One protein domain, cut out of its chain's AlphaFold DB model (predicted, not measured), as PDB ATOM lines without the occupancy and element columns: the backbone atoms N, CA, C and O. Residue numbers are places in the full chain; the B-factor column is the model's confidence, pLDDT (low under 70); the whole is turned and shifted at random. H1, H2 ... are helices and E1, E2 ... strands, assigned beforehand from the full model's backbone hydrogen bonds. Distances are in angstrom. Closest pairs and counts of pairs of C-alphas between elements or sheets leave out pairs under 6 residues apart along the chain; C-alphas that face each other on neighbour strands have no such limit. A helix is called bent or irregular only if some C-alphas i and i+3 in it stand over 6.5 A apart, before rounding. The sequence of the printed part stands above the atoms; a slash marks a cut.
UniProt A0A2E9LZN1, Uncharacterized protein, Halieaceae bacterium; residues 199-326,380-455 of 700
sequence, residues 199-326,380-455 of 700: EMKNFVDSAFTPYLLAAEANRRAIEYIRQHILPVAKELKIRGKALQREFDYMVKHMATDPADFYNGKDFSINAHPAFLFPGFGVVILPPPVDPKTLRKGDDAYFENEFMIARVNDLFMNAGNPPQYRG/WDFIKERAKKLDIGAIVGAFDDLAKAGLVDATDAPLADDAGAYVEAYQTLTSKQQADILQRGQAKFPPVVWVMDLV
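This is residues 199 to 326 and 380 to 455 of the 700 residues of an uncharacterized protein of Halieaceae bacterium (UniProt A0A2E9LZN1). One long bent helix, H1, is the backbone of a slab of mostly crossed helices: H2 folds back beside its longer arm H1b as a helical hairpin, and H6 packs on H2 to complete a loose three-helix bundle, H1b H2 H6. On the other side of H1b sit the short H4 and H5, with H9 and H10 packed on H5 and H8 alongside H10, while a small ribbon of two antiparallel strands, E1 and E2, packs on H1b and on residues 314 to 319 of H6. The printed part has 204 residues, with ten named helices and two named strands in the order H1 H2 H3 E1 H4 H5 H6 H7 H8 H9 H10 E2, and is mostly helix. It is compact, with a radius of gyration of the C-alphas of 17.7 A and spans of 56 by 44 by 28 A.

By its hydrogen bonds H1, residues 199 to 235, was assigned as one helix, but it is bent: C-alphas 206 and 209 are 7.0 A apart. Its arms H1a, residues 199 to 206, and H1b, residues 209 to 235, stand at a shallow tilt of 30 degrees. H1b has a kink of 31 degrees near residue 225 and is itself irregular, with C-alphas 227 and 230 6.7 A apart. H2, residues 240 to 253, forms a helical hairpin with H1b, opposite ways at a shallow tilt of 6 degrees; their closest C-alphas, those of Lys 234 and Gly 240, are 5.0 A apart. H3, residues 258 to 262, touches H1b, closest at the C-alphas of Tyr 211 and Phe 261, 5.9 A. E1, residues 265 to 271, is the antiparallel neighbour of E2, residues 449 to 454, at 151 degrees, with N 268 and O 452 at 2.7 A and N 450 and O 270 at 2.8 A, within hydrogen-bond range. H4, residues 273 to 276, touches H1b, the C-alphas of Ala 217 and Phe 275 being closest at 4.8 A. H5, residues 278 to 284, only just touches H1b, with 3 pairs of C-alphas within 8 A, the closest those of Ala 221 and Gly 281, 7.2 A. H6, residues 299 to 319, touches H2 with residues 312 to 319 alone, the same way at a steep tilt of 40 degrees; the closest C-alphas are those of Glu 246 and Phe 315, 5.8 A. H7, residues 380 to 388, touches no helix. H8, residues 392 to 404, is near H5, with 7 pairs of C-alphas within 10 A. H5 touches H9, residues 419 to 428, at Pro 278 and Ala 419, closest C-alphas 4.6 A, and H10, residues 431 to 444, at Val 283 and Gly 441, closest C-alphas 6.3 A. Every O i to N i+4 pair is within hydrogen-bond range in H1a, H2, H3, H5, H6, H7, H8 and H9; in H1b 19 of 23 are, in H10 9 of 10, and H4 is too short for such a pair.

H1a begins at C-alpha 199, (-3.083, -0.136, -17.693). From first to last C-alpha, H1b is 38.7 A long, H2 19.9 A, E1 14.9 A, H6 29.1 A, H8 17.6 A, H9 14.6 A, H10 20.1 A and E2 14.3 A. H6 begins at C-alpha 299, (-26.080, -31.590, 22.446), and E2 ends at C-alpha 454, (-5.678, -15.552, -9.095).

The two C-alphas farthest apart, those of Glu 199 and Gly 297, are 60.2 A apart. Residues 327 to 379 are not printed, and C-alphas 326 and 380 are 30.5 A apart across the cut. The links H5 to H6 and H8 to H9 are long, 14 residues each. The mean pLDDT of the printed part is 74.0; 83 residues are under 70, among them 296 to 326 and 380 to 419.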
ATOM      1  N   GLU A 199      -3.926   0.719 -18.542       85.19
ATOM      2  CA  GLU A 199      -3.083  -0.136 -17.693       85.19
ATOM      3  C   GLU A 199      -3.282   0.158 -16.211       85.19
ATOM      4  O   GLU A 199      -3.419  -0.777 -15.428       85.19
ATOM      5  N   MET A 200      -3.379   1.435 -15.833       85.00
ATOM      6  CA  MET A 200      -3.661   1.815 -14.447       85.00
ATOM      7  C   MET A 200      -5.039   1.311 -14.009       85.00
ATOM      8  O   MET A 200      -5.176   0.693 -12.956       85.00
ATOM      9  N   LYS A 201      -6.063   1.493 -14.851       84.62
ATOM     10  CA  LYS A 201      -7.399   0.949 -14.586       84.62
ATOM     11  C   LYS A 201      -7.372  -0.579 -14.485       84.62
ATOM     12  O   LYS A 201      -7.979  -1.133 -13.577       84.62
ATOM     13  N   ASN A 202      -6.659  -1.257 -15.386       87.12
ATOM     14  CA  ASN A 202      -6.527  -2.712 -15.360       87.12
ATOM     15  C   ASN A 202      -5.809  -3.199 -14.095       87.12
ATOM     16  O   ASN A 202      -6.238  -4.176 -13.497       87.12
ATOM     17  N   PHE A 203      -4.752  -2.515 -13.655       91.50
ATOM     18  CA  PHE A 203      -4.088  -2.809 -12.387       91.50
ATOM     19  C   PHE A 203      -5.060  -2.689 -11.215       91.50
ATOM     20  O   PHE A 203      -5.169  -3.608 -10.400       91.50
ATOM     21  N   VAL A 204      -5.785  -1.569 -11.155       89.31
ATOM     22  CA  VAL A 204      -6.728  -1.298 -10.074       89.31
ATOM     23  C   VAL A 204      -7.815  -2.377 -10.030       89.31
ATOM     24  O   VAL A 204      -8.027  -2.997  -8.990       89.31
ATOM     25  N   ASP A 205      -8.438  -2.675 -11.171       86.75
ATOM     26  CA  ASP A 205      -9.530  -3.647 -11.262       86.75
ATOM     27  C   ASP A 205      -9.085  -5.103 -11.061       86.75
ATOM     28  O   ASP A 205      -9.804  -5.878 -10.426       86.75
ATOM     29  N   SER A 206      -7.932  -5.487 -11.617       88.50
ATOM     30  CA  SER A 206      -7.515  -6.893 -11.723       88.50
ATOM     31  C   SER A 206      -6.590  -7.351 -10.596       88.50
ATOM     32  O   SER A 206      -6.544  -8.550 -10.319       88.50
ATOM     33  N   ALA A 207      -5.874  -6.432  -9.938       92.94
ATOM     34  CA  ALA A 207      -4.915  -6.754  -8.878       92.94
ATOM     35  C   ALA A 207      -5.180  -5.979  -7.579       92.94
ATOM     36  O   ALA A 207      -5.251  -6.582  -6.508       92.94
ATOM     37  N   PHE A 208      -5.363  -4.659  -7.650       91.62
ATOM     38  CA  PHE A 208      -5.418  -3.810  -6.457       91.62
ATOM     39  C   PHE A 208      -6.695  -3.984  -5.628       91.62
ATOM     40  O   PHE A 208      -6.626  -4.337  -4.453       91.62
ATOM     41  N   THR A 209      -7.866  -3.761  -6.229       87.56
ATOM     42  CA  THR A 209      -9.165  -3.923  -5.561       87.56
ATOM     43  C   THR A 209      -9.345  -5.348  -5.027       87.56
ATOM     44  O   THR A 209      -9.717  -5.506  -3.860       87.56
ATOM     45  N   PRO A 210      -9.029  -6.398  -5.811       89.69
ATOM     46  CA  PRO A 210      -8.925  -7.763  -5.313       89.69
ATOM     47  C   PRO A 210      -8.092  -7.924  -4.051       89.69
ATOM     48  O   PRO A 210      -8.560  -8.520  -3.083       89.69
ATOM     49  N   TYR A 211      -6.879  -7.372  -4.051       94.38
ATOM     50  CA  TYR A 211      -5.975  -7.448  -2.918       94.38
ATOM     51  C   TYR A 211      -6.574  -6.767  -1.684       94.38
ATOM     52  O   TYR A 211      -6.602  -7.371  -0.615       94.38
ATOM     53  N   LEU A 212      -7.130  -5.561  -1.827       88.56
ATOM     54  CA  LEU A 212      -7.733  -4.836  -0.703       88.56
ATOM     55  C   LEU A 212      -8.878  -5.604  -0.033       88.56
ATOM     56  O   LEU A 212      -8.992  -5.579   1.192       88.56
ATOM     57  N   LEU A 213      -9.713  -6.281  -0.823       88.12
ATOM     58  CA  LEU A 213     -10.876  -7.008  -0.318       88.12
ATOM     59  C   LEU A 213     -10.508  -8.408   0.180       88.12
ATOM     60  O   LEU A 213     -10.818  -8.778   1.312       88.12
ATOM     61  N   ALA A 214      -9.864  -9.205  -0.669       91.50
ATOM     62  CA  ALA A 214      -9.635 -10.615  -0.397       91.50
ATOM     63  C   ALA A 214      -8.478 -10.834   0.581       91.50
ATOM     64  O   ALA A 214      -8.609 -11.672   1.469       91.50
ATOM     65  N   ALA A 215      -7.382 -10.067   0.491       92.19
ATOM     66  CA  ALA A 215      -6.262 -10.245   1.416       92.19
ATOM     67  C   ALA A 215      -6.669  -9.931   2.852       92.19
ATOM     68  O   ALA A 215      -6.266 -10.634   3.776       92.19
ATOM     69  N   GLU A 216      -7.503  -8.912   3.045       89.50
ATOM     70  CA  GLU A 216      -8.010  -8.606   4.371       89.50
ATOM     71  C   GLU A 216      -9.016  -9.638   4.863       89.50
ATOM     72  O   GLU A 216      -8.892 -10.099   5.997       89.50
ATOM     73  N   ALA A 217      -9.993 -10.018   4.036       91.56
ATOM     74  CA  ALA A 217     -10.939 -11.062   4.410       91.56
ATOM     75  C   ALA A 217     -10.193 -12.347   4.812       91.56
ATOM     76  O   ALA A 217     -10.532 -12.968   5.818       91.56
ATOM     77  N   ASN A 218      -9.124 -12.693   4.087       94.69
ATOM     78  CA  ASN A 218      -8.231 -13.803   4.407       94.69
ATOM     79  C   ASN A 218      -7.520 -13.599   5.748       94.69
ATOM     80  O   ASN A 218      -7.561 -14.496   6.585       94.69
ATOM     81  N   ARG A 219      -6.904 -12.435   5.993       93.38
ATOM     82  CA  ARG A 219      -6.234 -12.137   7.275       93.38
ATOM     83  C   ARG A 219      -7.198 -12.240   8.453       93.38
ATOM     84  O   ARG A 219      -6.905 -12.967   9.398       93.38
ATOM     85  N   ARG A 220      -8.372 -11.613   8.358       92.00
ATOM     86  CA  ARG A 220      -9.398 -11.657   9.409       92.00
ATOM     87  C   ARG A 220      -9.942 -13.068   9.616       92.00
ATOM     88  O   ARG A 220     -10.125 -13.480  10.756       92.00
ATOM     89  N   ALA A 221     -10.128 -13.857   8.557       93.12
ATOM     90  CA  ALA A 221     -10.503 -15.266   8.689       93.12
ATOM     91  C   ALA A 221      -9.414 -16.093   9.396       93.12
ATOM     92  O   ALA A 221      -9.719 -16.891  10.280       93.12
ATOM     93  N   ILE A 222      -8.141 -15.891   9.040       93.94
ATOM     94  CA  ILE A 222      -6.990 -16.556   9.670       93.94
ATOM     95  C   ILE A 222      -6.918 -16.205  11.157       93.94
ATOM     96  O   ILE A 222      -6.756 -17.101  11.987       93.94
ATOM     97  N   GLU A 223      -7.039 -14.922  11.493       93.38
ATOM     98  CA  GLU A 223      -7.047 -14.432  12.872       93.38
ATOM     99  C   GLU A 223      -8.215 -15.015  13.655       93.38
ATOM    100  O   GLU A 223      -7.998 -15.614  14.707       93.38
ATOM    101  N   TYR A 224      -9.422 -14.951  13.097       92.81
ATOM    102  CA  TYR A 224     -10.630 -15.481  13.710       92.81
ATOM    103  C   TYR A 224     -10.513 -16.983  14.015       92.81
ATOM    104  O   TYR A 224     -10.754 -17.431  15.138       92.81
ATOM    105  N   ILE A 225     -10.069 -17.783  13.040       91.00
ATOM    106  CA  ILE A 225      -9.868 -19.227  13.219       91.00
ATOM    107  C   ILE A 225      -8.791 -19.492  14.279       91.00
ATOM    108  O   ILE A 225      -8.963 -20.361  15.140       91.00
ATOM    109  N   ARG A 226      -7.686 -18.737  14.247       93.00
ATOM    110  CA  ARG A 226      -6.579 -18.876  15.198       93.00
ATOM    111  C   ARG A 226      -6.990 -18.526  16.626       93.00
ATOM    112  O   ARG A 226      -6.546 -19.207  17.547       93.00
ATOM    113  N   GLN A 227      -7.791 -17.481  16.804       92.19
ATOM    114  CA  GLN A 227      -8.192 -16.969  18.113       92.19
ATOM    115  C   GLN A 227      -9.340 -17.772  18.725       92.19
ATOM    116  O   GLN A 227      -9.308 -18.047  19.921       92.19
ATOM    117  N   HIS A 228     -10.323 -18.191  17.925       89.75
ATOM    118  CA  HIS A 228     -11.568 -18.742  18.467       89.75
ATOM    119  C   HIS A 228     -11.743 -20.243  18.233       89.75
ATOM    120  O   HIS A 228     -12.374 -20.919  19.040       89.75
ATOM    121  N   ILE A 229     -11.170 -20.803  17.165       87.88
ATOM    122  CA  ILE A 229     -11.443 -22.195  16.773       87.88
ATOM    123  C   ILE A 229     -10.311 -23.133  17.186       87.88
ATOM    124  O   ILE A 229     -10.552 -24.164  17.818       87.88
ATOM    125  N   LEU A 230      -9.063 -22.786  16.853       88.19
ATOM    126  CA  LEU A 230      -7.906 -23.638  17.154       88.19
ATOM    127  C   LEU A 230      -7.716 -23.918  18.655       88.19
ATOM    128  O   LEU A 230      -7.415 -25.071  18.988       88.19
ATOM    129  N   PRO A 231      -7.898 -22.949  19.578       89.75
ATOM    130  CA  PRO A 231      -7.741 -23.212  21.007       89.75
ATOM    131  C   PRO A 231      -8.743 -24.251  21.507       89.75
ATOM    132  O   PRO A 231      -8.352 -25.209  22.174       89.75
ATOM    133  N   VAL A 232     -10.007 -24.136  21.097       86.62
ATOM    134  CA  VAL A 232     -11.073 -25.057  21.509       86.62
ATOM    135  C   VAL A 232     -10.868 -26.454  20.920       86.62
ATOM    136  O   VAL A 232     -10.981 -27.454  21.629       86.62
ATOM    137  N   ALA A 233     -10.457 -26.553  19.652       83.06
ATOM    138  CA  ALA A 233     -10.117 -27.840  19.047       83.06
ATOM    139  C   ALA A 233      -8.939 -28.535  19.756       83.06
ATOM    140  O   ALA A 233      -8.928 -29.762  19.921       83.06
ATOM    141  N   LYS A 234      -7.954 -27.753  20.216       86.94
ATOM    142  CA  LYS A 234      -6.825 -28.251  21.008       86.94
ATOM    143  C   LYS A 234      -7.280 -28.741  22.386       86.94
ATOM    144  O   LYS A 234      -6.837 -29.814  22.801       86.94
ATOM    145  N   GLU A 235      -8.160 -28.006  23.066       85.31
ATOM    146  CA  GLU A 235      -8.714 -28.392  24.372       85.31
ATOM    147  C   GLU A 235      -9.548 -29.679  24.296       85.31
ATOM    148  O   GLU A 235      -9.359 -30.584  25.110       85.31
ATOM    149  N   LEU A 236     -10.384 -29.823  23.262       79.56
ATOM    150  CA  LEU A 236     -11.195 -31.026  23.041       79.56
ATOM    151  C   LEU A 236     -10.371 -32.257  22.632       79.56
ATOM    152  O   LEU A 236     -10.902 -33.364  22.558       79.56
ATOM    153  N   LYS A 237      -9.067 -32.093  22.363       83.75
ATOM    154  CA  LYS A 237      -8.173 -33.139  21.829       83.75
ATOM    155  C   LYS A 237      -8.686 -33.761  20.523       83.75
ATOM    156  O   LYS A 237      -8.227 -34.834  20.124       83.75
ATOM    157  N   ILE A 238      -9.588 -33.083  19.817       74.00
ATOM    158  CA  ILE A 238     -10.110 -33.532  18.529       74.00
ATOM    159  C   ILE A 238      -9.082 -33.150  17.475       74.00
ATOM    160  O   ILE A 238      -8.933 -31.983  17.126       74.00
ATOM    161  N   ARG A 239      -8.335 -34.141  16.975       71.00
ATOM    162  CA  ARG A 239      -7.456 -34.000  15.800       71.00
ATOM    163  C   ARG A 239      -6.471 -32.818  15.853       71.00
ATOM    164  O   ARG A 239      -5.973 -32.433  14.804       71.00
ATOM    165  N   GLY A 240      -6.105 -32.290  17.025       73.38
ATOM    166  CA  GLY A 240      -5.385 -31.009  17.136       73.38
ATOM    167  C   GLY A 240      -4.136 -30.875  16.249       73.38
ATOM    168  O   GLY A 240      -3.948 -29.850  15.606       73.38
ATOM    169  N   LYS A 241      -3.318 -31.932  16.115       81.12
ATOM    170  CA  LYS A 241      -2.157 -31.922  15.198       81.12
ATOM    171  C   LYS A 241      -2.538 -31.966  13.714       81.12
ATOM    172  O   LYS A 241      -1.807 -31.416  12.901       81.12
ATOM    173  N   ALA A 242      -3.614 -32.661  13.349       81.56
ATOM    174  CA  ALA A 242      -4.089 -32.713  11.967       81.56
ATOM    175  C   ALA A 242      -4.769 -31.394  11.581       81.56
ATOM    176  O   ALA A 242      -4.430 -30.837  10.547       81.56
ATOM    177  N   LEU A 243      -5.613 -30.849  12.463       81.69
ATOM    178  CA  LEU A 243      -6.279 -29.566  12.255       81.69
ATOM    179  C   LEU A 243      -5.273 -28.417  12.132       81.69
ATOM    180  O   LEU A 243      -5.416 -27.582  11.251       81.69
ATOM    181  N   GLN A 244      -4.220 -28.403  12.958       85.06
ATOM    182  CA  GLN A 244      -3.152 -27.410  12.823       85.06
ATOM    183  C   GLN A 244      -2.458 -27.510  11.458       85.06
ATOM    184  O   GLN A 244      -2.277 -26.494  10.806       85.06
ATOM    185  N   ARG A 245      -2.118 -28.720  10.990       86.62
ATOM    186  CA  ARG A 245      -1.497 -28.909   9.663       86.62
ATOM    187  C   ARG A 245      -2.413 -28.460   8.527       86.62
ATOM    188  O   ARG A 245      -1.939 -27.893   7.552       86.62
ATOM    189  N   GLU A 246      -3.702 -28.752   8.642       85.88
ATOM    190  CA  GLU A 246      -4.727 -28.343   7.682       85.88
ATOM    191  C   GLU A 246      -4.904 -26.815   7.670       85.88
ATOM    192  O   GLU A 246      -4.956 -26.204   6.604       85.88
ATOM    193  N   PHE A 247      -4.886 -26.180   8.842       89.31
ATOM    194  CA  PHE A 247      -4.877 -24.726   8.968       89.31
ATOM    195  C   PHE A 247      -3.603 -24.107   8.381       89.31
ATOM    196  O   PHE A 247      -3.693 -23.165   7.601       89.31
ATOM    197  N   ASP A 248      -2.425 -24.654   8.686       89.25
ATOM    198  CA  ASP A 248      -1.149 -24.179   8.138       89.25
ATOM    199  C   ASP A 248      -1.127 -24.315   6.604       89.25
ATOM    200  O   ASP A 248      -0.651 -23.424   5.896       89.25
ATOM    201  N   TYR A 249      -1.698 -25.406   6.071       88.38
ATOM    202  CA  TYR A 249      -1.898 -25.584   4.635       88.38
ATOM    203  C   TYR A 249      -2.803 -24.489   4.067       88.38
ATOM    204  O   TYR A 249      -2.459 -23.877   3.056       88.38
ATOM    205  N   MET A 250      -3.942 -24.224   4.706       89.25
ATOM    206  CA  MET A 250      -4.874 -23.193   4.264       89.25
ATOM    207  C   MET A 250      -4.219 -21.811   4.274       89.25
ATOM    208  O   MET A 250      -4.275 -21.116   3.268       89.25
ATOM    209  N   VAL A 251      -3.543 -21.439   5.364       91.88
ATOM    210  CA  VAL A 251      -2.823 -20.163   5.494       91.88
ATOM    211  C   VAL A 251      -1.807 -19.994   4.366       91.88
ATOM    212  O   VAL A 251      -1.715 -18.919   3.785       91.88
ATOM    213  N   LYS A 252      -1.084 -21.060   4.000       92.00
ATOM    214  CA  LYS A 252      -0.122 -21.031   2.889       92.00
ATOM    215  C   LYS A 252      -0.781 -20.750   1.530       92.00
ATOM    216  O   LYS A 252      -0.180 -20.090   0.681       92.00
ATOM    217  N   HIS A 253      -1.992 -21.259   1.312       92.25
ATOM    218  CA  HIS A 253      -2.716 -21.106   0.046       92.25
ATOM    219  C   HIS A 253      -3.670 -19.913   0.041       92.25
ATOM    220  O   HIS A 253      -4.138 -19.522  -1.023       92.25
ATOM    221  N   MET A 254      -3.927 -19.285   1.187       94.38
ATOM    222  CA  MET A 254      -4.654 -18.027   1.224       94.38
ATOM    223  C   MET A 254      -3.831 -16.918   0.582       94.38
ATOM    224  O   MET A 254      -2.620 -16.820   0.791       94.38
ATOM    225  N   ALA A 255      -4.471 -16.104  -0.253       93.69
ATOM    226  CA  ALA A 255      -3.805 -14.952  -0.842       93.69
ATOM    227  C   ALA A 255      -3.853 -13.775   0.124       93.69
ATOM    228  O   ALA A 255      -4.882 -13.123   0.282       93.69
ATOM    229  N   THR A 256      -2.743 -13.526   0.807       94.62
ATOM    230  CA  THR A 256      -2.620 -12.423   1.772       94.62
ATOM    231  C   THR A 256      -1.523 -11.437   1.404       94.62
ATOM    232  O   THR A 256      -1.479 -10.345   1.974       94.62
ATOM    233  N   ASP A 257      -0.621 -11.820   0.501       95.12
ATOM    234  CA  ASP A 257       0.484 -10.983   0.044       95.12
ATOM    235  C   ASP A 257       0.066 -10.225  -1.230       95.12
ATOM    236  O   ASP A 257      -0.592 -10.822  -2.085       95.12
ATOM    237  N   PRO A 258       0.415  -8.934  -1.398       95.81
ATOM    238  CA  PRO A 258       0.186  -8.223  -2.659       95.81
ATOM    239  C   PRO A 258       0.750  -8.960  -3.884       95.81
ATOM    240  O   PRO A 258       0.148  -8.897  -4.956       95.81
ATOM    241  N   ALA A 259       1.845  -9.712  -3.731       95.88
ATOM    242  CA  ALA A 259       2.450 -10.476  -4.817       95.88
ATOM    243  C   ALA A 259       1.512 -11.553  -5.378       95.88
ATOM    244  O   ALA A 259       1.504 -11.765  -6.588       95.88
ATOM    245  N   ASP A 260       0.676 -12.167  -4.533       95.50
ATOM    246  CA  ASP A 260      -0.296 -13.187  -4.950       95.50
ATOM    247  C   ASP A 260      -1.349 -12.611  -5.918       95.50
ATOM    248  O   ASP A 260      -1.859 -13.313  -6.789       95.50
ATOM    249  N   PHE A 261      -1.679 -11.325  -5.780       95.12
ATOM    250  CA  PHE A 261      -2.662 -10.639  -6.626       95.12
ATOM    251  C   PHE A 261      -2.019  -9.945  -7.818       95.12
ATOM    252  O   PHE A 261      -2.631  -9.856  -8.878       95.12
ATOM    253  N   TYR A 262      -0.792  -9.453  -7.657       94.88
ATOM    254  CA  TYR A 262      -0.071  -8.785  -8.728       94.88
ATOM    255  C   TYR A 262       0.472  -9.784  -9.756       94.88
ATOM    256  O   TYR A 262       0.188  -9.669 -10.948       94.88
ATOM    257  N   ASN A 263       1.187 -10.813  -9.294       94.38
ATOM    258  CA  ASN A 263       1.760 -11.850 -10.156       94.38
ATOM    259  C   ASN A 263       0.749 -12.942 -10.515       94.38
ATOM    260  O   ASN A 263       0.940 -13.666 -11.494       94.38
ATOM    261  N   GLY A 264      -0.323 -13.039  -9.733       93.50
ATOM    262  CA  GLY A 264      -1.216 -14.180  -9.743       93.50
ATOM    263  C   GLY A 264      -0.714 -15.291  -8.825       93.50
ATOM    264  O   GLY A 264       0.457 -15.353  -8.446       93.50
ATOM    265  N   LYS A 265      -1.636 -16.173  -8.458       93.31
ATOM    266  CA  LYS A 265      -1.400 -17.327  -7.597       93.31
ATOM    267  C   LYS A 265      -2.265 -18.462  -8.103       93.31
ATOM    268  O   LYS A 265      -3.495 -18.385  -8.035       93.31
ATOM    269  N   ASP A 266      -1.607 -19.509  -8.579       86.25
ATOM    270  CA  ASP A 266      -2.272 -20.767  -8.888       86.25
ATOM    271  C   ASP A 266      -2.800 -21.346  -7.570       86.25
ATOM    272  O   ASP A 266      -2.054 -21.460  -6.594       86.25
ATOM    273  N   PHE A 267      -4.084 -21.697  -7.529       86.06
ATOM    274  CA  PHE A 267      -4.747 -22.249  -6.347       86.06
ATOM    275  C   PHE A 267      -4.680 -21.355  -5.100       86.06
ATOM    276  O   PHE A 267      -4.068 -21.681  -4.079       86.06
ATOM    277  N   SER A 268      -5.392 -20.237  -5.161       92.00
ATOM    278  CA  SER A 268      -5.659 -19.368  -4.024       92.00
ATOM    279  C   SER A 268      -6.937 -19.767  -3.284       92.00
ATOM    280  O   SER A 268      -8.018 -19.874  -3.871       92.00
ATOM    281  N   ILE A 269      -6.833 -19.936  -1.968       92.06
ATOM    282  CA  ILE A 269      -7.995 -20.019  -1.082       92.06
ATOM    283  C   ILE A 269      -8.383 -18.593  -0.698       92.06
ATOM    284  O   ILE A 269      -7.562 -17.818  -0.220       92.06
ATOM    285  N   ASN A 270      -9.643 -18.233  -0.885       91.75
ATOM    286  CA  ASN A 270     -10.144 -16.918  -0.523       91.75
ATOM    287  C   ASN A 270     -11.340 -17.061   0.407       91.75
ATOM    288  O   ASN A 270     -12.273 -17.817   0.145       91.75
ATOM    289  N   ALA A 271     -11.274 -16.350   1.519       93.94
ATOM    290  CA  ALA A 271     -12.285 -16.285   2.539       93.94
ATOM    291  C   ALA A 271     -13.444 -15.399   2.087       93.94
ATOM    292  O   ALA A 271     -13.301 -14.478   1.279       93.94
ATOM    293  N   HIS A 272     -14.606 -15.678   2.662       90.69
ATOM    294  CA  HIS A 272     -15.808 -14.904   2.434       90.69
ATOM    295  C   HIS A 272     -15.598 -13.422   2.807       90.69
ATOM    296  O   HIS A 272     -15.036 -13.142   3.866       90.69
ATOM    297  N   PRO A 273     -16.095 -12.430   2.040       88.81
ATOM    298  CA  PRO A 273     -15.763 -11.023   2.253       88.81
ATOM    299  C   PRO A 273     -16.447 -10.498   3.517       88.81
ATOM    300  O   PRO A 273     -16.094  -9.461   4.048       88.81
ATOM    301  N   ALA A 274     -17.413 -11.243   4.044       86.31
ATOM    302  CA  ALA A 274     -18.001 -10.991   5.345       86.31
ATOM    303  C   ALA A 274     -16.980 -11.046   6.491       86.31
ATOM    304  O   ALA A 274     -17.209 -10.397   7.498       86.31
ATOM    305  N   PHE A 275     -15.840 -11.733   6.341       90.56
ATOM    306  CA  PHE A 275     -14.756 -11.634   7.324       90.56
ATOM    307  C   PHE A 275     -14.155 -10.226   7.407       90.56
ATOM    308  O   PHE A 275     -13.514  -9.920   8.405       90.56
ATOM    309  N   LEU A 276     -14.414  -9.336   6.436       85.88
ATOM    310  CA  LEU A 276     -14.127  -7.902   6.570       85.88
ATOM    311  C   LEU A 276     -14.875  -7.262   7.739       85.88
ATOM    312  O   LEU A 276     -14.461  -6.212   8.207       85.88
ATOM    313  N   PHE A 277     -15.936  -7.887   8.237       85.31
ATOM    314  CA  PHE A 277     -16.765  -7.371   9.309       85.31
ATOM    315  C   PHE A 277     -16.798  -8.400  10.455       85.31
ATOM    316  O   PHE A 277     -17.372  -9.481  10.286       85.31
ATOM    317  N   PRO A 278     -16.205  -8.104  11.625       80.69
ATOM    318  CA  PRO A 278     -15.986  -9.095  12.681       80.69
ATOM    319  C   PRO A 278     -17.249  -9.855  13.107       80.69
ATOM    320  O   PRO A 278     -17.245 -11.087  13.162       80.69
ATOM    321  N   GLY A 279     -18.369  -9.146  13.292       81.56
ATOM    322  CA  GLY A 279     -19.644  -9.762  13.674       81.56
ATOM    323  C   GLY A 279     -20.189 -10.763  12.648       81.56
ATOM    324  O   GLY A 279     -20.854 -11.729  13.011       81.56
ATOM    325  N   PHE A 280     -19.860 -10.614  11.364       82.00
ATOM    326  CA  PHE A 280     -20.276 -11.589  10.357       82.00
ATOM    327  C   PHE A 280     -19.377 -12.814  10.291       82.00
ATOM    328  O   PHE A 280     -19.854 -13.883   9.909       82.00
ATOM    329  N   GLY A 281     -18.104 -12.674  10.667       81.69
ATOM    330  CA  GLY A 281     -17.222 -13.822  10.867       81.69
ATOM    331  C   GLY A 281     -17.853 -14.816  11.842       81.69
ATOM    332  O   GLY A 281     -17.924 -16.005  11.539       81.69
ATOM    333  N   VAL A 282     -18.443 -14.303  12.929       84.62
ATOM    334  CA  VAL A 282     -19.200 -15.087  13.919       84.62
ATOM    335  C   VAL A 282     -20.450 -15.731  13.318       84.62
ATOM    336  O   VAL A 282     -20.727 -16.895  13.577       84.62
ATOM    337  N   VAL A 283     -21.210 -15.026  12.480       81.00
ATOM    338  CA  VAL A 283     -22.426 -15.602  11.871       81.00
ATOM    339  C   VAL A 283     -22.094 -16.732  10.892       81.00
ATOM    340  O   VAL A 283     -22.779 -17.755  10.854       81.00
ATOM    341  N   ILE A 284     -21.050 -16.558  10.082       82.94
ATOM    342  CA  ILE A 284     -20.682 -17.518   9.033       82.94
ATOM    343  C   ILE A 284     -19.920 -18.710   9.611       82.94
ATOM    344  O   ILE A 284     -20.110 -19.849   9.171       82.94
ATOM    345  N   LEU A 285     -19.065 -18.448  10.595       86.50
ATOM    346  CA  LEU A 285     -18.215 -19.432  11.238       86.50
ATOM    347  C   LEU A 285     -18.285 -19.262  12.760       86.50
ATOM    348  O   LEU A 285     -17.328 -18.784  13.353       86.50
ATOM    349  N   PRO A 286     -19.392 -19.624  13.422       84.56
ATOM    350  CA  PRO A 286     -19.557 -19.358  14.848       84.56
ATOM    351  C   PRO A 286     -18.466 -20.007  15.703       84.56
ATOM    352  O   PRO A 286     -17.961 -21.081  15.354       84.56
ATOM    353  N   PRO A 287     -18.062 -19.344  16.798       84.56
ATOM    354  CA  PRO A 287     -17.042 -19.870  17.678       84.56
ATOM    355  C   PRO A 287     -17.594 -21.135  18.348       84.56
ATOM    356  O   PRO A 287     -18.766 -21.167  18.735       84.56
ATOM    357  N   PRO A 288     -16.781 -22.188  18.495       83.75
ATOM    358  CA  PRO A 288     -17.185 -23.329  19.296       83.75
ATOM    359  C   PRO A 288     -17.384 -22.895  20.760       83.75
ATOM    360  O   PRO A 288     -16.674 -22.029  21.276       83.75
ATOM    361  N   VAL A 289     -18.370 -23.494  21.423       80.88
ATOM    362  CA  VAL A 289     -18.692 -23.259  22.836       80.88
ATOM    363  C   VAL A 289     -17.535 -23.768  23.706       80.88
ATOM    364  O   VAL A 289     -16.914 -24.777  23.371       80.88
ATOM    365  N   ASP A 290     -17.223 -23.099  24.820       78.19
ATOM    366  CA  ASP A 290     -16.138 -23.532  25.714       78.19
ATOM    367  C   ASP A 290     -16.365 -24.994  26.173       78.19
ATOM    368  O   ASP A 290     -17.393 -25.303  26.779       78.19
ATOM    369  N   PRO A 291     -15.422 -25.920  25.928       71.25
ATOM    370  CA  PRO A 291     -15.530 -27.311  26.365       71.25
ATOM    371  C   PRO A 291     -15.779 -27.473  27.863       71.25
ATOM    372  O   PRO A 291     -16.352 -28.476  28.282       71.25
ATOM    373  N   LYS A 292     -15.314 -26.521  28.679       76.38
ATOM    374  CA  LYS A 292     -15.404 -26.568  30.143       76.38
ATOM    375  C   LYS A 292     -16.824 -26.343  30.641       76.38
ATOM    376  O   LYS A 292     -17.155 -26.809  31.729       76.38
ATOM    377  N   THR A 293     -17.654 -25.646  29.868       72.19
ATOM    378  CA  THR A 293     -19.059 -25.405  30.220       72.19
ATOM    379  C   THR A 293     -19.966 -26.557  29.788       72.19
ATOM    380  O   THR A 293     -21.093 -26.661  30.268       72.19
ATOM    381  N   LEU A 294     -19.462 -27.461  28.946       68.25
ATOM    382  CA  LEU A 294     -20.211 -28.581  28.393       68.25
ATOM    383  C   LEU A 294     -19.977 -29.861  29.191       68.25
ATOM    384  O   LEU A 294     -18.839 -30.297  29.388       68.25
ATOM    385  N   ARG A 295     -21.056 -30.539  29.603       70.00
ATOM    386  CA  ARG A 295     -20.921 -31.919  30.070       70.00
ATOM    387  C   ARG A 295     -20.797 -32.829  28.859       70.00
ATOM    388  O   ARG A 295     -21.477 -32.686  27.845       70.00
ATOM    389  N   LYS A 296     -19.912 -33.817  28.971       60.03
ATOM    390  CA  LYS A 296     -19.744 -34.847  27.947       60.03
ATOM    391  C   LYS A 296     -21.069 -35.604  27.770       60.03
ATOM    392  O   LYS A 296     -21.448 -36.366  28.656       60.03
ATOM    393  N   GLY A 297     -21.743 -35.393  26.638       64.44
ATOM    394  CA  GLY A 297     -23.072 -35.942  26.339       64.44
ATOM    395  C   GLY A 297     -24.151 -34.891  26.062       64.44
ATOM    396  O   GLY A 297     -25.216 -35.271  25.587       64.44
ATOM    397  N   ASP A 298     -23.874 -33.609  26.312       69.75
ATOM    398  CA  ASP A 298     -24.781 -32.515  25.959       69.75
ATOM    399  C   ASP A 298     -24.779 -32.272  24.441       69.75
ATOM    400  O   ASP A 298     -23.741 -32.395  23.785       69.75
ATOM    401  N   ASP A 299     -25.925 -31.876  23.881       69.00
ATOM    402  CA  ASP A 299     -26.080 -31.590  22.446       69.00
ATOM    403  C   ASP A 299     -25.054 -30.556  21.944       69.00
ATOM    404  O   ASP A 299     -24.503 -30.695  20.855       69.00
ATOM    405  N   ALA A 300     -24.686 -29.587  22.784       61.72
ATOM    406  CA  ALA A 300     -23.682 -28.577  22.455       61.72
ATOM    407  C   ALA A 300     -22.240 -29.137  22.347       61.72
ATOM    408  O   ALA A 300     -21.401 -28.572  21.646       61.72
ATOM    409  N   TYR A 301     -21.941 -30.296  22.952       64.00
ATOM    410  CA  TYR A 301     -20.684 -31.013  22.696       64.00
ATOM    411  C   TYR A 301     -20.663 -31.598  21.273       64.00
ATOM    412  O   TYR A 301     -19.634 -31.545  20.597       64.00
ATOM    413  N   PHE A 302     -21.803 -32.104  20.789       65.19
ATOM    414  CA  PHE A 302     -21.944 -32.562  19.404       65.19
ATOM    415  C   PHE A 302     -21.915 -31.402  18.407       65.19
ATOM    416  O   PHE A 302     -21.322 -31.542  17.339       65.19
ATOM    417  N   GLU A 303     -22.485 -30.246  18.751       66.81
ATOM    418  CA  GLU A 303     -22.388 -29.031  17.932       66.81
ATOM    419  C   GLU A 303     -20.936 -28.552  17.799       66.81
ATOM    420  O   GLU A 303     -20.505 -28.206  16.701       66.81
ATOM    421  N   ASN A 304     -20.138 -28.629  18.868       69.19
ATOM    422  CA  ASN A 304     -18.704 -28.342  18.808       69.19
ATOM    423  C   ASN A 304     -17.926 -29.320  17.922       69.19
ATOM    424  O   ASN A 304     -17.097 -28.892  17.115       69.19
ATOM    425  N   GLU A 305     -18.191 -30.626  18.038       66.75
ATOM    426  CA  GLU A 305     -17.603 -31.625  17.138       66.75
ATOM    427  C   GLU A 305     -18.014 -31.374  15.684       66.75
ATOM    428  O   GLU A 305     -17.166 -31.449  14.795       66.75
ATOM    429  N   PHE A 306     -19.275 -31.011  15.438       69.69
ATOM    430  CA  PHE A 306     -19.780 -30.663  14.114       69.69
ATOM    431  C   PHE A 306     -19.118 -29.398  13.556       69.69
ATOM    432  O   PHE A 306     -18.731 -29.375  12.392       69.69
ATOM    433  N   MET A 307     -18.926 -28.362  14.372       67.81
ATOM    434  CA  MET A 307     -18.257 -27.127  13.958       67.81
ATOM    435  C   MET A 307     -16.779 -27.354  13.647       67.81
ATOM    436  O   MET A 307     -16.288 -26.885  12.619       67.81
ATOM    437  N   ILE A 308     -16.079 -28.139  14.469       68.56
ATOM    438  CA  ILE A 308     -14.694 -28.544  14.193       68.56
ATOM    439  C   ILE A 308     -14.632 -29.419  12.940       68.56
ATOM    440  O   ILE A 308     -13.743 -29.226  12.115       68.56
ATOM    441  N   ALA A 309     -15.581 -30.339  12.753       67.56
ATOM    442  CA  ALA A 309     -15.687 -31.143  11.542       67.56
ATOM    443  C   ALA A 309     -15.970 -30.279  10.308       67.56
ATOM    444  O   ALA A 309     -15.383 -30.520   9.265       67.56
ATOM    445  N   ARG A 310     -16.777 -29.221  10.424       67.12
ATOM    446  CA  ARG A 310     -17.068 -28.281   9.335       67.12
ATOM    447  C   ARG A 310     -15.857 -27.434   8.966       67.12
ATOM    448  O   ARG A 310     -15.603 -27.220   7.788       67.12
ATOM    449  N   VAL A 311     -15.108 -26.965   9.958       66.75
ATOM    450  CA  VAL A 311     -13.829 -26.276   9.749       66.75
ATOM    451  C   VAL A 311     -12.823 -27.228   9.097       66.75
ATOM    452  O   VAL A 311     -12.163 -26.864   8.132       66.75
ATOM    453  N   ASN A 312     -12.779 -28.479   9.549       65.38
ATOM    454  CA  ASN A 312     -11.974 -29.530   8.940       65.38
ATOM    455  C   ASN A 312     -12.426 -29.849   7.502       65.38
ATOM    456  O   ASN A 312     -11.590 -30.066   6.638       65.38
ATOM    457  N   ASP A 313     -13.724 -29.865   7.210       67.75
ATOM    458  CA  ASP A 313     -14.258 -30.071   5.859       67.75
ATOM    459  C   ASP A 313     -13.975 -28.870   4.962       67.75
ATOM    460  O   ASP A 313     -13.632 -29.045   3.797       67.75
ATOM    461  N   LEU A 314     -14.048 -27.650   5.498       67.25
ATOM    462  CA  LEU A 314     -13.564 -26.446   4.829       67.25
ATOM    463  C   LEU A 314     -12.090 -26.599   4.465       67.25
ATOM    464  O   LEU A 314     -11.723 -26.366   3.317       67.25
ATOM    465  N   PHE A 315     -11.260 -27.062   5.399       66.38
ATOM    466  CA  PHE A 315      -9.844 -27.280   5.138       66.38
ATOM    467  C   PHE A 315      -9.578 -28.436   4.174       66.38
ATOM    468  O   PHE A 315      -8.684 -28.334   3.346       66.38
ATOM    469  N   MET A 316     -10.347 -29.519   4.225       60.22
ATOM    470  CA  MET A 316     -10.162 -30.681   3.352       60.22
ATOM    471  C   MET A 316     -10.684 -30.435   1.934       60.22
ATOM    472  O   MET A 316     -10.086 -30.919   0.970       60.22
ATOM    473  N   ASN A 317     -11.769 -29.675   1.790       62.03
ATOM    474  CA  ASN A 317     -12.333 -29.314   0.489       62.03
ATOM    475  C   ASN A 317     -11.562 -28.164  -0.166       62.03
ATOM    476  O   ASN A 317     -11.425 -28.157  -1.385       62.03
ATOM    477  N   ALA A 318     -11.027 -27.226   0.620       54.19
ATOM    478  CA  ALA A 318     -10.152 -26.178   0.105       54.19
ATOM    479  C   ALA A 318      -8.695 -26.646  -0.058       54.19
ATOM    480  O   ALA A 318      -7.952 -26.088  -0.863       54.19
ATOM    481  N   GLY A 319      -8.280 -27.657   0.713       41.00
ATOM    482  CA  GLY A 319      -6.886 -28.066   0.862       41.00
ATOM    483  C   GLY A 319      -6.452 -29.300   0.079       41.00
ATOM    484  O   GLY A 319      -5.257 -29.569  -0.009       41.00
ATOM    485  N   ASN A 320      -7.371 -30.054  -0.525       46.19
ATOM    486  CA  ASN A 320      -6.970 -31.079  -1.481       46.19
ATOM    487  C   ASN A 320      -6.781 -30.430  -2.859       46.19
ATOM    488  O   ASN A 320      -7.769 -29.957  -3.427       46.19
ATOM    489  N   PRO A 321      -5.560 -30.425  -3.436       38.75
ATOM    490  CA  PRO A 321      -5.402 -30.036  -4.831       38.75
ATOM    491  C   PRO A 321      -6.313 -30.935  -5.679       38.75
ATOM    492  O   PRO A 321      -6.418 -32.133  -5.376       38.75
ATOM    493  N   PRO A 322      -6.998 -30.407  -6.708       42.16
ATOM    494  CA  PRO A 322      -7.866 -31.220  -7.546       42.16
ATOM    495  C   PRO A 322      -7.080 -32.420  -8.083       42.16
ATOM    496  O   PRO A 322      -6.111 -32.282  -8.829       42.16
ATOM    497  N   GLN A 323      -7.465 -33.624  -7.654       38.69
ATOM    498  CA  GLN A 323      -6.820 -34.847  -8.109       38.69
ATOM    499  C   GLN A 323      -7.402 -35.222  -9.469       38.69
ATOM    500  O   GLN A 323      -8.514 -35.746  -9.581       38.69
ATOM    501  N   TYR A 324      -6.631 -34.949 -10.515       35.56
ATOM    502  CA  TYR A 324      -6.936 -35.395 -11.867       35.56
ATOM    503  C   TYR A 324      -6.389 -36.806 -12.061       35.56
ATOM    504  O   TYR A 324      -5.177 -37.019 -12.079       35.56
ATOM    505  N   ARG A 325      -7.277 -37.788 -12.241       33.28
ATOM    506  CA  ARG A 325      -6.887 -39.134 -12.678       33.28
ATOM    507  C   ARG A 325      -7.469 -39.366 -14.065       33.28
ATOM    508  O   ARG A 325      -8.674 -39.521 -14.207       33.28
ATOM    509  N   GLY A 326      -6.618 -39.344 -15.090       40.81
ATOM    510  CA  GLY A 326      -7.043 -39.529 -16.484       40.81
ATOM    511  C   GLY A 326      -7.917 -38.391 -17.030       40.81
ATOM    512  O   GLY A 326      -8.900 -38.655 -17.712       40.81
ATOM    513  N   TRP A 380     -13.758 -11.277 -11.494       53.59
ATOM    514  CA  TRP A 380     -14.021 -10.440 -10.315       53.59
ATOM    515  C   TRP A 380     -15.448  -9.892 -10.248       53.59
ATOM    516  O   TRP A 380     -15.972  -9.681  -9.153       53.59
ATOM    517  N   ASP A 381     -16.112  -9.746 -11.393       54.22
ATOM    518  CA  ASP A 381     -17.542  -9.458 -11.478       54.22
ATOM    519  C   ASP A 381     -18.409 -10.432 -10.671       54.22
ATOM    520  O   ASP A 381     -19.389  -9.991 -10.084       54.22
ATOM    521  N   PHE A 382     -18.036 -11.709 -10.533       52.66
ATOM    522  CA  PHE A 382     -18.732 -12.664  -9.667       52.66
ATOM    523  C   PHE A 382     -18.628 -12.280  -8.190       52.66
ATOM    524  O   PHE A 382     -19.630 -12.313  -7.479       52.66
ATOM    525  N   ILE A 383     -17.437 -11.912  -7.704       49.84
ATOM    526  CA  ILE A 383     -17.255 -11.507  -6.300       49.84
ATOM    527  C   ILE A 383     -17.946 -10.169  -6.063       49.84
ATOM    528  O   ILE A 383     -18.669 -10.031  -5.080       49.84
ATOM    529  N   LYS A 384     -17.823  -9.222  -7.002       52.03
ATOM    530  CA  LYS A 384     -18.560  -7.951  -6.980       52.03
ATOM    531  C   LYS A 384     -20.079  -8.189  -7.009       52.03
ATOM    532  O   LYS A 384     -20.818  -7.514  -6.298       52.03
ATOM    533  N   GLU A 385     -20.580  -9.151  -7.782       53.72
ATOM    534  CA  GLU A 385     -22.002  -9.513  -7.862       53.72
ATOM    535  C   GLU A 385     -22.488 -10.238  -6.601       53.72
ATOM    536  O   GLU A 385     -23.585  -9.963  -6.125       53.72
ATOM    537  N   ARG A 386     -21.684 -11.129  -6.016       52.69
ATOM    538  CA  ARG A 386     -22.005 -11.801  -4.750       52.69
ATOM    539  C   ARG A 386     -21.945 -10.849  -3.567       52.69
ATOM    540  O   ARG A 386     -22.832 -10.923  -2.729       52.69
ATOM    541  N   ALA A 387     -20.993  -9.919  -3.544       46.91
ATOM    542  CA  ALA A 387     -20.980  -8.810  -2.600       46.91
ATOM    543  C   ALA A 387     -22.232  -7.932  -2.772       46.91
ATOM    544  O   ALA A 387     -22.886  -7.605  -1.790       46.91
ATOM    545  N   LYS A 388     -22.656  -7.646  -4.014       46.69
ATOM    546  CA  LYS A 388     -23.936  -6.965  -4.300       46.69
ATOM    547  C   LYS A 388     -25.175  -7.757  -3.870       46.69
ATOM    548  O   LYS A 388     -26.194  -7.158  -3.549       46.69
ATOM    549  N   LYS A 389     -25.105  -9.091  -3.908       44.53
ATOM    550  CA  LYS A 389     -26.171 -10.022  -3.503       44.53
ATOM    551  C   LYS A 389     -26.046 -10.490  -2.055       44.53
ATOM    552  O   LYS A 389     -26.808 -11.374  -1.663       44.53
ATOM    553  N   LEU A 390     -25.118  -9.938  -1.268       46.47
ATOM    554  CA  LEU A 390     -25.191 -10.062   0.182       46.47
ATOM    555  C   LEU A 390     -26.588  -9.578   0.560       46.47
ATOM    556  O   LEU A 390     -26.951  -8.442   0.261       46.47
ATOM    557  N   ASP A 391     -27.405 -10.466   1.122       53.03
ATOM    558  CA  ASP A 391     -28.741 -10.119   1.593       53.03
ATOM    559  C   ASP A 391     -28.565  -9.274   2.854       53.03
ATOM    560  O   ASP A 391     -28.681  -9.768   3.974       53.03
ATOM    561  N   ILE A 392     -28.225  -7.996   2.647       45.16
ATOM    562  CA  ILE A 392     -28.027  -6.998   3.697       45.16
ATOM    563  C   ILE A 392     -29.272  -6.962   4.596       45.16
ATOM    564  O   ILE A 392     -29.142  -6.719   5.783       45.16
ATOM    565  N   GLY A 393     -30.463  -7.292   4.085       45.62
ATOM    566  CA  GLY A 393     -31.685  -7.406   4.880       45.62
ATOM    567  C   GLY A 393     -31.676  -8.579   5.864       45.62
ATOM    568  O   GLY A 393     -31.969  -8.381   7.039       45.62
ATOM    569  N   ALA A 394     -31.321  -9.792   5.429       50.47
ATOM    570  CA  ALA A 394     -31.180 -10.946   6.332       50.47
ATOM    571  C   ALA A 394     -30.044 -10.757   7.344       50.47
ATOM    572  O   ALA A 394     -30.153 -11.155   8.499       50.47
ATOM    573  N   ILE A 395     -28.977 -10.119   6.884       47.53
ATOM    574  CA  ILE A 395     -27.817  -9.691   7.652       47.53
ATOM    575  C   ILE A 395     -28.221  -8.712   8.758       47.53
ATOM    576  O   ILE A 395     -28.002  -8.989   9.933       47.53
ATOM    577  N   VAL A 396     -28.864  -7.603   8.391       50.06
ATOM    578  CA  VAL A 396     -29.351  -6.593   9.328       50.06
ATOM    579  C   VAL A 396     -30.365  -7.231  10.260       50.06
ATOM    580  O   VAL A 396     -30.275  -6.993  11.447       50.06
ATOM    581  N   GLY A 397     -31.243  -8.113   9.772       57.66
ATOM    582  CA  GLY A 397     -32.179  -8.868  10.605       57.66
ATOM    583  C   GLY A 397     -31.501  -9.733  11.672       57.66
ATOM    584  O   GLY A 397     -31.973  -9.763  12.802       57.66
ATOM    585  N   ALA A 398     -30.375 -10.383  11.358       54.50
ATOM    586  CA  ALA A 398     -29.605 -11.142  12.345       54.50
ATOM    587  C   ALA A 398     -28.979 -10.231  13.417       54.50
ATOM    588  O   ALA A 398     -29.022 -10.563  14.599       54.50
ATOM    589  N   PHE A 399     -28.458  -9.061  13.030       53.19
ATOM    590  CA  PHE A 399     -27.988  -8.050  13.988       53.19
ATOM    591  C   PHE A 399     -29.126  -7.436  14.801       53.19
ATOM    592  O   PHE A 399     -28.966  -7.200  15.990       53.19
ATOM    593  N   ASP A 400     -30.285  -7.224  14.186       58.41
ATOM    594  CA  ASP A 400     -31.495  -6.726  14.834       58.41
ATOM    595  C   ASP A 400     -31.982  -7.727  15.891       58.41
ATOM    596  O   ASP A 400     -32.445  -7.336  16.957       58.41
ATOM    597  N   ASP A 401     -31.844  -9.028  15.626       60.56
ATOM    598  CA  ASP A 401     -32.156 -10.097  16.576       60.56
ATOM    599  C   ASP A 401     -31.127 -10.154  17.727       60.56
ATOM    600  O   ASP A 401     -31.522 -10.317  18.883       60.56
ATOM    601  N   LEU A 402     -29.834  -9.939  17.448       57.72
ATOM    602  CA  LEU A 402     -28.786  -9.802  18.476       57.72
ATOM    603  C   LEU A 402     -28.987  -8.548  19.346       57.72
ATOM    604  O   LEU A 402     -28.860  -8.608  20.570       57.72
ATOM    605  N   ALA A 403     -29.364  -7.426  18.734       61.91
ATOM    606  CA  ALA A 403     -29.675  -6.183  19.429       61.91
ATOM    607  C   ALA A 403     -30.953  -6.311  20.272       61.91
ATOM    608  O   ALA A 403     -30.975  -5.907  21.432       61.91
ATOM    609  N   LYS A 404     -32.004  -6.962  19.749       64.75
ATOM    610  CA  LYS A 404     -33.227  -7.287  20.513       64.75
ATOM    611  C   LYS A 404     -32.961  -8.230  21.682       64.75
ATOM    612  O   LYS A 404     -33.687  -8.173  22.671       64.75
ATOM    613  N   ALA A 405     -31.942  -9.083  21.585       57.12
ATOM    614  CA  ALA A 405     -31.486  -9.918  22.692       57.12
ATOM    615  C   ALA A 405     -30.696  -9.133  23.760       57.12
ATOM    616  O   ALA A 405     -30.347  -9.711  24.785       57.12
ATOM    617  N   GLY A 406     -30.445  -7.833  23.555       54.88
ATOM    618  CA  GLY A 406     -29.722  -6.965  24.489       54.88
ATOM    619  C   GLY A 406     -28.207  -7.164  24.473       54.88
ATOM    620  O   GLY A 406     -27.541  -6.802  25.436       54.88
ATOM    621  N   LEU A 407     -27.673  -7.774  23.411       49.28
ATOM    622  CA  LEU A 407     -26.279  -8.226  23.346       49.28
ATOM    623  C   LEU A 407     -25.364  -7.314  22.536       49.28
ATOM    624  O   LEU A 407     -24.146  -7.407  22.648       49.28
ATOM    625  N   VAL A 408     -25.945  -6.449  21.710       52.78
ATOM    626  CA  VAL A 408     -25.222  -5.453  20.921       52.78
ATOM    627  C   VAL A 408     -26.047  -4.175  20.961       52.78
ATOM    628  O   VAL A 408     -27.255  -4.227  20.718       52.78
ATOM    629  N   ASP A 409     -25.428  -3.038  21.278       53.12
ATOM    630  CA  ASP A 409     -26.131  -1.761  21.188       53.12
ATOM    631  C   ASP A 409     -26.450  -1.483  19.712       53.12
ATOM    632  O   ASP A 409     -25.566  -1.528  18.851       53.12
ATOM    633  N   ALA A 410     -27.721  -1.243  19.387       47.81
ATOM    634  CA  ALA A 410     -28.187  -1.119  18.003       47.81
ATOM    635  C   ALA A 410     -27.521   0.055  17.256       47.81
ATOM    636  O   ALA A 410     -27.546   0.099  16.025       47.81
ATOM    637  N   THR A 411     -26.920   0.997  17.990       46.16
ATOM    638  CA  THR A 411     -26.133   2.113  17.455       46.16
ATOM    639  C   THR A 411     -24.644   1.809  17.258       46.16
ATOM    640  O   THR A 411     -24.039   2.442  16.396       46.16
ATOM    641  N   ASP A 412     -24.083   0.812  17.955       47.00
ATOM    642  CA  ASP A 412     -22.665   0.407  17.850       47.00
ATOM    643  C   ASP A 412     -22.460  -0.825  16.942       47.00
ATOM    644  O   ASP A 412     -21.347  -1.140  16.509       47.00
ATOM    645  N   ALA A 413     -23.556  -1.512  16.608       45.31
ATOM    646  CA  ALA A 413     -23.578  -2.810  15.941       45.31
ATOM    647  C   ALA A 413     -22.897  -2.942  14.559       45.31
ATOM    648  O   ALA A 413     -22.558  -4.081  14.230       45.31
ATOM    649  N   PRO A 414     -22.662  -1.900  13.729       44.75
ATOM    650  CA  PRO A 414     -21.971  -2.107  12.454       44.75
ATOM    651  C   PRO A 414     -20.443  -1.922  12.499       44.75
ATOM    652  O   PRO A 414     -19.803  -2.214  11.491       44.75
ATOM    653  N   LEU A 415     -19.851  -1.402  13.587       45.88
ATOM    654  CA  LEU A 415     -18.492  -0.826  13.537       45.88
ATOM    655  C   LEU A 415     -17.546  -1.197  14.686       45.88
ATOM    656  O   LEU A 415     -16.422  -0.696  14.706       45.88
ATOM    657  N   ALA A 416     -17.930  -2.070  15.618       47.97
ATOM    658  CA  ALA A 416     -16.941  -2.598  16.552       47.97
ATOM    659  C   ALA A 416     -15.909  -3.428  15.764       47.97
ATOM    660  O   ALA A 416     -16.206  -4.517  15.271       47.97
ATOM    661  N   ASP A 417     -14.684  -2.909  15.638       57.94
ATOM    662  CA  ASP A 417     -13.537  -3.613  15.040       57.94
ATOM    663  C   ASP A 417     -13.106  -4.851  15.859       57.94
ATOM    664  O   ASP A 417     -12.184  -5.569  15.473       57.94
ATOM    665  N   ASP A 418     -13.786  -5.128  16.975       69.75
ATOM    666  CA  ASP A 418     -13.463  -6.198  17.907       69.75
ATOM    667  C   ASP A 418     -14.334  -7.447  17.684       69.75
ATOM    668  O   ASP A 418     -15.493  -7.524  18.097       69.75
ATOM    669  N   ALA A 419     -13.750  -8.465  17.047       67.50
ATOM    670  CA  ALA A 419     -14.354  -9.793  16.929       67.50
ATOM    671  C   ALA A 419     -14.632 -10.438  18.297       67.50
ATOM    672  O   ALA A 419     -15.601 -11.187  18.428       67.50
ATOM    673  N   GLY A 420     -13.808 -10.137  19.306       74.00
ATOM    674  CA  GLY A 420     -13.922 -10.668  20.659       74.00
ATOM    675  C   GLY A 420     -15.251 -10.301  21.301       74.00
ATOM    676  O   GLY A 420     -15.953 -11.191  21.775       74.00
ATOM    677  N   ALA A 421     -15.665  -9.037  21.201       76.62
ATOM    678  CA  ALA A 421     -16.949  -8.574  21.725       76.62
ATOM    679  C   ALA A 421     -18.144  -9.334  21.115       76.62
ATOM    680  O   ALA A 421     -19.061  -9.741  21.829       76.62
ATOM    681  N   TYR A 422     -18.125  -9.597  19.802       76.00
ATOM    682  CA  TYR A 422     -19.179 -10.390  19.155       76.00
ATOM    683  C   TYR A 422     -19.145 -11.861  19.560       76.00
ATOM    684  O   TYR A 422     -20.198 -12.491  19.667       76.00
ATOM    685  N   VAL A 423     -17.955 -12.422  19.779       76.25
ATOM    686  CA  VAL A 423     -17.799 -13.795  20.267       76.25
ATOM    687  C   VAL A 423     -18.318 -13.919  21.698       76.25
ATOM    688  O   VAL A 423     -19.078 -14.844  21.970       76.25
ATOM    689  N   GLU A 424     -17.988 -12.983  22.586       79.56
ATOM    690  CA  GLU A 424     -18.506 -12.937  23.959       79.56
ATOM    691  C   GLU A 424     -20.033 -12.790  23.967       79.56
ATOM    692  O   GLU A 424     -20.736 -13.576  24.608       79.56
ATOM    693  N   ALA A 425     -20.570 -11.863  23.169       78.25
ATOM    694  CA  ALA A 425     -22.008 -11.701  22.978       78.25
ATOM    695  C   ALA A 425     -22.661 -12.997  22.473       78.25
ATOM    696  O   ALA A 425     -23.662 -13.451  23.027       78.25
ATOM    697  N   TYR A 426     -22.073 -13.660  21.475       78.50
ATOM    698  CA  TYR A 426     -22.581 -14.937  20.975       78.50
ATOM    699  C   TYR A 426     -22.538 -16.039  22.040       78.50
ATOM    700  O   TYR A 426     -23.475 -16.827  22.148       78.50
ATOM    701  N   GLN A 427     -21.489 -16.092  22.861       78.94
ATOM    702  CA  GLN A 427     -21.334 -17.093  23.921       78.94
ATOM    703  C   GLN A 427     -22.341 -16.931  25.066       78.94
ATOM    704  O   GLN A 427     -22.660 -17.915  25.728       78.94
ATOM    705  N   THR A 428     -22.879 -15.727  25.278       79.88
ATOM    706  CA  THR A 428     -23.938 -15.488  26.280       79.88
ATOM    707  C   THR A 428     -25.341 -15.890  25.809       79.88
ATOM    708  O   THR A 428     -26.261 -15.976  26.625       79.88
ATOM    709  N   LEU A 429     -25.525 -16.178  24.516       76.19
ATOM    710  CA  LEU A 429     -26.788 -16.682  23.982       76.19
ATOM    711  C   LEU A 429     -27.110 -18.084  24.508       76.19
ATOM    712  O   LEU A 429     -26.236 -18.921  24.726       76.19
ATOM    713  N   THR A 430     -28.403 -18.385  24.620       78.81
ATOM    714  CA  THR A 430     -28.845 -19.762  24.872       78.81
ATOM    715  C   THR A 430     -28.480 -20.665  23.691       78.81
ATOM    716  O   THR A 430     -28.520 -20.229  22.540       78.81
ATOM    717  N   SER A 431     -28.231 -21.956  23.939       70.12
ATOM    718  CA  SER A 431     -27.915 -22.928  22.875       70.12
ATOM    719  C   SER A 431     -28.977 -22.951  21.770       70.12
ATOM    720  O   SER A 431     -28.660 -23.071  20.593       70.12
ATOM    721  N   LYS A 432     -30.256 -22.733  22.116       74.12
ATOM    722  CA  LYS A 432     -31.342 -22.619  21.132       74.12
ATOM    723  C   LYS A 432     -31.185 -21.396  20.219       74.12
ATOM    724  O   LYS A 432     -31.454 -21.500  19.027       74.12
ATOM    725  N   GLN A 433     -30.790 -20.246  20.763       77.69
ATOM    726  CA  GLN A 433     -30.546 -19.040  19.964       77.69
ATOM    727  C   GLN A 433     -29.299 -19.201  19.090       77.69
ATOM    728  O   GLN A 433     -29.336 -18.843  17.917       77.69
ATOM    729  N   GLN A 434     -28.232 -19.797  19.629       76.50
ATOM    730  CA  GLN A 434     -27.025 -20.129  18.868       76.50
ATOM    731  C   GLN A 434     -27.348 -21.057  17.689       76.50
ATOM    732  O   GLN A 434     -26.944 -20.768  16.561       76.50
ATOM    733  N   ALA A 435     -28.145 -22.106  17.928       68.56
ATOM    734  CA  ALA A 435     -28.607 -23.046  16.911       68.56
ATOM    735  C   ALA A 435     -29.510 -22.392  15.847       68.56
ATOM    736  O   ALA A 435     -29.358 -22.684  14.663       68.56
ATOM    737  N   ASP A 436     -30.415 -21.480  16.226       71.38
ATOM    738  CA  ASP A 436     -31.272 -20.757  15.267       71.38
ATOM    739  C   ASP A 436     -30.449 -19.795  14.390       71.38
ATOM    740  O   ASP A 436     -30.624 -19.760  13.170       71.38
ATOM    741  N   ILE A 437     -29.473 -19.081  14.969       69.12
ATOM    742  CA  ILE A 437     -28.516 -18.258  14.206       69.12
ATOM    743  C   ILE A 437     -27.720 -19.134  13.231       69.12
ATOM    744  O   ILE A 437     -27.601 -18.789  12.055       69.12
ATOM    745  N   LEU A 438     -27.236 -20.291  13.690       67.12
ATOM    746  CA  LEU A 438     -26.546 -21.283  12.864       67.12
ATOM    747  C   LEU A 438     -27.416 -21.767  11.705       67.12
ATOM    748  O   LEU A 438     -26.967 -21.763  10.564       67.12
ATOM    749  N   GLN A 439     -28.662 -22.154  11.968       68.75
ATOM    750  CA  GLN A 439     -29.561 -22.709  10.961       68.75
ATOM    751  C   GLN A 439     -29.961 -21.658   9.913       68.75
ATOM    752  O   GLN A 439     -29.971 -21.940   8.711       68.75
ATOM    753  N   ARG A 440     -30.228 -20.420  10.346       67.06
ATOM    754  CA  ARG A 440     -30.526 -19.290   9.450       67.06
ATOM    755  C   ARG A 440     -29.300 -18.847   8.656       67.06
ATOM    756  O   ARG A 440     -29.427 -18.532   7.472       67.06
ATOM    757  N   GLY A 441     -28.126 -18.870   9.284       62.31
ATOM    758  CA  GLY A 441     -26.841 -18.637   8.636       62.31
ATOM    759  C   GLY A 441     -26.544 -19.696   7.564       62.31
ATOM    760  O   GLY A 441     -26.203 -19.403   6.422       62.31
ATOM    761  N   GLN A 442     -26.762 -20.965   7.878       59.81
ATOM    762  CA  GLN A 442     -26.466 -22.070   6.966       59.81
ATOM    763  C   GLN A 442     -27.362 -22.096   5.723       59.81
ATOM    764  O   GLN A 442     -26.885 -22.427   4.642       59.81
ATOM    765  N   ALA A 443     -28.638 -21.723   5.844       58.06
ATOM    766  CA  ALA A 443     -29.562 -21.745   4.709       58.06
ATOM    767  C   ALA A 443     -29.303 -20.628   3.679       58.06
ATOM    768  O   ALA A 443     -29.775 -20.723   2.542       58.06
ATOM    769  N   LYS A 444     -28.596 -19.558   4.069       61.66
ATOM    770  CA  LYS A 444     -28.498 -18.321   3.278       61.66
ATOM    771  C   LYS A 444     -27.082 -17.882   2.923       61.66
ATOM    772  O   LYS A 444     -26.934 -17.149   1.944       61.66
ATOM    773  N   PHE A 445     -26.059 -18.281   3.678       56.72
ATOM    774  CA  PHE A 445     -24.713 -17.763   3.446       56.72
ATOM    775  C   PHE A 445     -23.915 -18.634   2.452       56.72
ATOM    776  O   PHE A 445     -23.989 -19.863   2.511       56.72
ATOM    777  N   PRO A 446     -23.161 -18.012   1.521       65.88
ATOM    778  CA  PRO A 446     -22.248 -18.709   0.609       65.88
ATOM    779  C   PRO A 446     -21.152 -19.498   1.361       65.88
ATOM    780  O   PRO A 446     -21.005 -19.339   2.576       65.88
ATOM    781  N   PRO A 447     -20.348 -20.333   0.670       78.12
ATOM    782  CA  PRO A 447     -19.251 -21.056   1.312       78.12
ATOM    783  C   PRO A 447     -18.271 -20.101   2.018       78.12
ATOM    784  O   PRO A 447     -17.975 -19.016   1.519       78.12
ATOM    785  N   VAL A 448     -17.773 -20.524   3.188       83.69
ATOM    786  CA  VAL A 448     -16.892 -19.731   4.076       83.69
ATOM    787  C   VAL A 448     -15.554 -19.404   3.412       83.69
ATOM    788  O   VAL A 448     -14.992 -18.335   3.637       83.69
ATOM    789  N   VAL A 449     -15.061 -20.321   2.579       87.19
ATOM    790  CA  VAL A 449     -13.905 -20.118   1.706       87.19
ATOM    791  C   VAL A 449     -14.199 -20.715   0.334       87.19
ATOM    792  O   VAL A 449     -15.015 -21.630   0.206       87.19
ATOM    793  N   TRP A 450     -13.501 -20.240  -0.686       86.69
ATOM    794  CA  TRP A 450     -13.532 -20.798  -2.031       86.69
ATOM    795  C   TRP A 450     -12.121 -20.889  -2.602       86.69
ATOM    796  O   TRP A 450     -11.244 -20.096  -2.266       86.69
ATOM    797  N   VAL A 451     -11.909 -21.869  -3.474       86.44
ATOM    798  CA  VAL A 451     -10.646 -22.056  -4.195       86.44
ATOM    799  C   VAL A 451     -10.785 -21.408  -5.566       86.44
ATOM    800  O   VAL A 451     -11.761 -21.670  -6.268       86.44
ATOM    801  N   MET A 452      -9.834 -20.561  -5.944       86.44
ATOM    802  CA  MET A 452      -9.768 -19.957  -7.274       86.44
ATOM    803  C   MET A 452      -8.318 -19.776  -7.714       86.44
ATOM    804  O   MET A 452      -7.433 -19.643  -6.875       86.44
ATOM    805  N   ASP A 453      -8.094 -19.655  -9.015       87.56
ATOM    806  CA  ASP A 453      -6.821 -19.158  -9.530       87.56
ATOM    807  C   ASP A 453      -6.860 -17.629  -9.570       87.56
ATOM    808  O   ASP A 453      -7.765 -17.027 -10.153       87.56
ATOM    809  N   LEU A 454      -5.877 -16.987  -8.939       90.06
ATOM    810  CA  LEU A 454      -5.678 -15.552  -9.095       90.06
ATOM    811  C   LEU A 454      -4.879 -15.338 -10.375       90.06
ATOM    812  O   LEU A 454      -3.700 -15.666 -10.439       90.06
ATOM    813  N   VAL A 455      -5.530 -14.787 -11.399       87.31
ATOM    814  CA  VAL A 455      -4.938 -14.602 -12.738       87.31
ATOM    815  C   VAL A 455      -3.715 -13.673 -12.716       87.31
ATOM    816  O   VAL A 455      -2.821 -13.807 -13.563       87.31
TER     817      VAL A 455